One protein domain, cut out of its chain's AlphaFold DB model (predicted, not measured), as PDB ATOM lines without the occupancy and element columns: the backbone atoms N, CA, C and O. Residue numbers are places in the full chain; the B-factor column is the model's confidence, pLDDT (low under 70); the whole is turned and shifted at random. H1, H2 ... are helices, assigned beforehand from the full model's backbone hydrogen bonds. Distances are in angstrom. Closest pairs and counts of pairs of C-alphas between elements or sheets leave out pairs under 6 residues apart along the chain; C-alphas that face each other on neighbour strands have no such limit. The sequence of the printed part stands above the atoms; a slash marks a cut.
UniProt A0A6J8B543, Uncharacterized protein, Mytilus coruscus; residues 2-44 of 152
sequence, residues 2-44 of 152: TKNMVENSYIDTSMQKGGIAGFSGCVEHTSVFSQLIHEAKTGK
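AT A GLANCE: This is residues 2 to 44 of the 152 residues of an uncharacterized protein of Mytilus coruscus (UniProt A0A6J8B543). One straight helix, H2, makes the long arm of this domain, and residues 30 to 44, of which 30 to 42 belong to H2, stick out free from an open loop, residues 8 to 24, that leads back to the short helix H1 at the far end. The printed part has 43 residues with two named helices, H1 then H2, and no named strand; the class is all helix. It is only just extended, close to loose, with a radius of gyration of the C-alphas of 14.0 A and spans of 44 by 16 by 9 A.

IN THESE COORDINATES: H2, residues 25 to 42, is 25.6 A long, from C-alpha 25 at (-47.410, -5.925, 44.869) to C-alpha 42 at (-49.740, 13.815, 28.694). H1, residues 2 to 7, is 8.6 A long and begins at C-alpha 2 at (-40.038, -18.058, 49.148).

HOW THE PARTS SIT: H2 and H1 are apart. In both, every O i to N i+4 pair is within hydrogen-bond range.

THE WHOLE: The C-alphas of Asn 4 and Lys 44, the two farthest apart, are 43.9 A from each other. The link from H1 to H2 is long, with 17 residues. The printed part has no cut. The mean pLDDT of the printed part is 91.2, and no printed residue is under 70.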
ATOM      1  N   THR A   2     -40.489 -19.416  49.515       80.25
ATOM      2  CA  THR A   2     -40.038 -18.058  49.148       80.25
ATOM      3  C   THR A   2     -38.875 -17.514  49.985       80.25
ATOM      4  O   THR A   2     -37.995 -16.861  49.443       80.25
ATOM      5  N   LYS A   3     -38.813 -17.836  51.286       84.25
ATOM      6  CA  LYS A   3     -37.718 -17.418  52.181       84.25
ATOM      7  C   LYS A   3     -36.327 -17.792  51.639       84.25
ATOM      8  O   LYS A   3     -35.498 -16.910  51.482       84.25
ATOM      9  N   ASN A   4     -36.118 -19.059  51.266       84.38
ATOM     10  CA  ASN A   4     -34.834 -19.514  50.711       84.38
ATOM     11  C   ASN A   4     -34.504 -18.823  49.381       84.38
ATOM     12  O   ASN A   4     -33.343 -18.593  49.075       84.38
ATOM     13  N   MET A   5     -35.520 -18.494  48.582       88.56
ATOM     14  CA  MET A   5     -35.319 -17.831  47.293       88.56
ATOM     15  C   MET A   5     -34.882 -16.369  47.473       88.56
ATOM     16  O   MET A   5     -34.029 -15.896  46.731       88.56
ATOM     17  N   VAL A   6     -35.433 -15.671  48.472       86.88
ATOM     18  CA  VAL A   6     -35.058 -14.288  48.811       86.88
ATOM     19  C   VAL A   6     -33.686 -14.242  49.489       86.88
ATOM     20  O   VAL A   6     -32.829 -13.470  49.074       86.88
ATOM     21  N   GLU A   7     -33.449 -15.095  50.491       87.12
ATOM     22  CA  GLU A   7     -32.183 -15.126  51.245       87.12
ATOM     23  C   GLU A   7     -30.981 -15.476  50.359       87.12
ATOM     24  O   GLU A   7     -29.903 -14.924  50.554       87.12
ATOM     25  N   ASN A   8     -31.179 -16.328  49.348       86.62
ATOM     26  CA  ASN A   8     -30.135 -16.714  48.396       86.62
ATOM     27  C   ASN A   8     -30.132 -15.866  47.107       86.62
ATOM     28  O   ASN A   8     -29.511 -16.258  46.123       86.62
ATOM     29  N   SER A   9     -30.835 -14.727  47.082       88.38
ATOM     30  CA  SER A   9     -30.850 -13.779  45.950       88.38
ATOM     31  C   SER A   9     -31.294 -14.368  44.598       88.38
ATOM     32  O   SER A   9     -30.911 -13.869  43.544       88.38
ATOM     33  N   TYR A  10     -32.145 -15.397  44.609       89.75
ATOM     34  CA  TYR A  10     -32.766 -15.936  43.392       89.75
ATOM     35  C   TYR A  10     -33.952 -15.099  42.900       89.75
ATOM     36  O   TYR A  10     -34.389 -15.258  41.762       89.75
ATOM     37  N   ILE A  11     -34.505 -14.242  43.761       89.56
ATOM     38  CA  ILE A  11     -35.606 -13.341  43.424       89.56
ATOM     39  C   ILE A  11     -35.165 -11.904  43.665       89.56
ATOM     40  O   ILE A  11     -34.785 -11.545  44.778       89.56
ATOM     41  N   ASP A  12     -35.317 -11.072  42.640       90.38
ATOM     42  CA  ASP A  12     -35.279  -9.624  42.789       90.38
ATOM     43  C   ASP A  12     -36.653  -9.110  43.245       90.38
ATOM     44  O   ASP A  12     -37.618  -9.063  42.473       90.38
ATOM     45  N   THR A  13     -36.745  -8.716  44.516       90.25
ATOM     46  CA  THR A  13     -37.981  -8.204  45.125       90.25
ATOM     47  C   THR A  13     -38.351  -6.794  44.668       90.25
ATOM     48  O   THR A  13     -39.437  -6.317  44.997       90.25
ATOM     49  N   SER A  14     -37.480  -6.099  43.927       89.25
ATOM     50  CA  SER A  14     -37.854  -4.845  43.268       89.25
ATOM     51  C   SER A  14     -38.837  -5.090  42.117       89.25
ATOM     52  O   SER A  14     -39.714  -4.259  41.887       89.25
ATOM     53  N   MET A  15     -38.751  -6.260  41.471       87.81
ATOM     54  CA  MET A  15     -39.582  -6.642  40.327       87.81
ATOM     55  C   MET A  15     -40.648  -7.691  40.673       87.81
ATOM     56  O   MET A  15     -41.829  -7.494  40.387       87.81
ATOM     57  N   GLN A  16     -40.258  -8.820  41.276       90.31
ATOM     58  CA  GLN A  16     -41.178  -9.917  41.583       90.31
ATOM     59  C   GLN A  16     -41.717  -9.784  43.005       90.31
ATOM     60  O   GLN A  16     -40.978  -9.870  43.982       90.31
ATOM     61  N   LYS A  17     -43.035  -9.619  43.112       90.88
ATOM     62  CA  LYS A  17     -43.752  -9.421  44.386       90.88
ATOM     63  C   LYS A  17     -44.853 -10.454  44.616       90.88
ATOM     64  O   LYS A  17     -45.423 -10.517  45.703       90.88
ATOM     65  N   GLY A  18     -45.148 -11.282  43.612       89.00
ATOM     66  CA  GLY A  18     -46.119 -12.366  43.730       89.00
ATOM     67  C   GLY A  18     -45.633 -13.452  44.690       89.00
ATOM     68  O   GLY A  18     -44.496 -13.906  44.598       89.00
ATOM     69  N   GLY A  19     -46.491 -13.878  45.620       85.69
ATOM     70  CA  GLY A  19     -46.172 -14.967  46.555       85.69
ATOM     71  C   GLY A  19     -45.102 -14.631  47.606       85.69
ATOM     72  O   GLY A  19     -44.584 -15.545  48.258       85.69
ATOM     73  N   ILE A  20     -44.769 -13.345  47.787       89.25
ATOM     74  CA  ILE A  20     -43.843 -12.856  48.818       89.25
ATOM     75  C   ILE A  20     -44.627 -12.088  49.883       89.25
ATOM     76  O   ILE A  20     -45.340 -11.131  49.584       89.25
ATOM     77  N   ALA A  21     -44.501 -12.507  51.142       87.12
ATOM     78  CA  ALA A  21     -45.149 -11.827  52.258       87.12
ATOM     79  C   ALA A  21     -44.545 -10.431  52.487       87.12
ATOM     80  O   ALA A  21     -43.344 -10.233  52.318       87.12
ATOM     81  N   GLY A  22     -45.377  -9.478  52.912       88.06
ATOM     82  CA  GLY A  22     -44.943  -8.118  53.249       88.06
ATOM     83  C   GLY A  22     -44.920  -7.124  52.082       88.06
ATOM     84  O   GLY A  22     -44.635  -5.954  52.312       88.06
ATOM     85  N   PHE A  23     -45.269  -7.543  50.860       86.88
ATOM     86  CA  PHE A  23     -45.368  -6.653  49.699       86.88
ATOM     87  C   PHE A  23     -46.824  -6.391  49.297       86.88
ATOM     88  O   PHE A  23     -47.620  -7.319  49.166       86.88
ATOM     89  N   SER A  24     -47.155  -5.130  49.003       89.25
ATOM     90  CA  SER A  24     -48.427  -4.743  48.369       89.25
ATOM     91  C   SER A  24     -48.290  -4.731  46.840       89.25
ATOM     92  O   SER A  24     -48.544  -3.726  46.176       89.25
ATOM     93  N   GLY A  25     -47.826  -5.851  46.275       89.31
ATOM     94  CA  GLY A  25     -47.410  -5.925  44.869       89.31
ATOM     95  C   GLY A  25     -48.508  -5.519  43.879       89.31
ATOM     96  O   GLY A  25     -48.237  -4.784  42.936       89.31
ATOM     97  N   CYS A  26     -49.760  -5.923  44.121       90.00
ATOM     98  CA  CYS A  26     -50.883  -5.583  43.240       90.00
ATOM     99  C   CYS A  26     -51.159  -4.077  43.191       90.00
ATOM    100  O   CYS A  26     -51.352  -3.527  42.107       90.00
ATOM    101  N   VAL A  27     -51.182  -3.413  44.351       93.25
ATOM    102  CA  VAL A  27     -51.414  -1.964  44.428       93.25
ATOM    103  C   VAL A  27     -50.263  -1.238  43.755       93.25
ATOM    104  O   VAL A  27     -50.494  -0.419  42.875       93.25
ATOM    105  N   GLU A  28     -49.030  -1.596  44.106       92.88
ATOM    106  CA  GLU A  28     -47.848  -0.932  43.577       92.88
ATOM    107  C   GLU A  28     -47.749  -1.058  42.052       92.88
ATOM    108  O   GLU A  28     -47.661  -0.046  41.359       92.88
ATOM    109  N   HIS A  29     -47.848  -2.275  41.507       92.44
ATOM    110  CA  HIS A  29     -47.760  -2.493  40.062       92.44
ATOM    111  C   HIS A  29     -48.909  -1.810  39.310       92.44
ATOM    112  O   HIS A  29     -48.683  -1.241  38.244       92.44
ATOM    113  N   THR A  30     -50.122  -1.792  39.872       94.00
ATOM    114  CA  THR A  30     -51.264  -1.087  39.264       94.00
ATOM    115  C   THR A  30     -51.062   0.429  39.284       94.00
ATOM    116  O   THR A  30     -51.391   1.107  38.306       94.00
ATOM    117  N   SER A  31     -50.492   0.977  40.360       95.44
ATOM    118  CA  SER A  31     -50.166   2.401  40.465       95.44
ATOM    119  C   SER A  31     -49.074   2.807  39.476       95.44
ATOM    120  O   SER A  31     -49.278   3.764  38.730       95.44
ATOM    121  N   VAL A  32     -47.969   2.053  39.399       94.31
ATOM    122  CA  VAL A  32     -46.896   2.294  38.416       94.31
ATOM    123  C   VAL A  32     -47.447   2.211  36.994       94.31
ATOM    124  O   VAL A  32     -47.206   3.101  36.180       94.31
ATOM    125  N   PHE A  33     -48.251   1.192  36.695       94.62
ATOM    126  CA  PHE A  33     -48.889   1.045  35.391       94.62
ATOM    127  C   PHE A  33     -49.785   2.240  35.035       94.62
ATOM    128  O   PHE A  33     -49.696   2.793  33.936       94.62
ATOM    129  N   SER A  34     -50.615   2.683  35.982       96.56
ATOM    130  CA  SER A  34     -51.495   3.844  35.802       96.56
ATOM    131  C   SER A  34     -50.702   5.126  35.543       96.56
ATOM    132  O   SER A  34     -51.086   5.928  34.687       96.56
ATOM    133  N   GLN A  35     -49.575   5.298  36.237       96.88
ATOM    134  CA  GLN A  35     -48.667   6.422  36.039       96.88
ATOM    135  C   GLN A  35     -48.027   6.392  34.645       96.88
ATOM    136  O   GLN A  35     -48.078   7.399  33.941       96.88
ATOM    137  N   LEU A  36     -47.513   5.241  34.202       96.88
ATOM    138  CA  LEU A  36     -46.933   5.088  32.862       96.88
ATOM    139  C   LEU A  36     -47.940   5.439  31.757       96.88
ATOM    140  O   LEU A  36     -47.603   6.134  30.798       96.88
ATOM    141  N   ILE A  37     -49.202   5.019  31.909       96.94
ATOM    142  CA  ILE A  37     -50.282   5.399  30.986       96.94
ATOM    143  C   ILE A  37     -50.512   6.911  31.005       96.94
ATOM    144  O   ILE A  37     -50.686   7.523  29.947       96.94
ATOM    145  N   HIS A  38     -50.559   7.517  32.192       97.50
ATOM    146  CA  HIS A  38     -50.781   8.951  32.331       97.50
ATOM    147  C   HIS A  38     -49.667   9.760  31.655       97.50
ATOM    148  O   HIS A  38     -49.963  10.642  30.852       97.50
ATOM    149  N   GLU A  39     -48.404   9.419  31.908       97.44
ATOM    150  CA  GLU A  39     -47.232  10.086  31.328       97.44
ATOM    151  C   GLU A  39     -47.157   9.937  29.805       97.44
ATOM    152  O   GLU A  39     -46.835  10.894  29.097       97.44
ATOM    153  N   ALA A  40     -47.495   8.759  29.273       97.12
ATOM    154  CA  ALA A  40     -47.565   8.553  27.830       97.12
ATOM    155  C   ALA A  40     -48.640   9.444  27.187       97.12
ATOM    156  O   ALA A  40     -48.387  10.083  26.162       97.12
ATOM    157  N   LYS A  41     -49.816   9.555  27.822       96.38
ATOM    158  CA  LYS A  41     -50.919  10.404  27.346       96.38
ATOM    159  C   LYS A  41     -50.574  11.891  27.398       96.38
ATOM    160  O   LYS A  41     -50.765  12.586  26.401       96.38
ATOM    161  N   THR A  42     -50.072  12.389  28.528       97.31
ATOM    162  CA  THR A  42     -49.740  13.815  28.694       97.31
ATOM    163  C   THR A  42     -48.545  14.221  27.837       97.31
ATOM    164  O   THR A  42     -48.554  15.290  27.228       97.31
ATOM    165  N   GLY A  43     -47.549  13.341  27.716       96.31
ATOM    166  CA  GLY A  43     -46.365  13.543  26.887       96.31
ATOM    167  C   GLY A  43     -46.567  13.282  25.393       96.31
ATOM    168  O   GLY A  43     -45.614  13.466  24.638       96.31
ATOM    169  N   LYS A  44     -47.759  12.838  24.958       94.56
ATOM    170  CA  LYS A  44     -48.047  12.395  23.576       94.56
ATOM    171  C   LYS A  44     -47.023  11.371  23.059       94.56
ATOM    172  O   LYS A  44     -46.597  11.427  21.907       94.56
TER     173      LYS A  44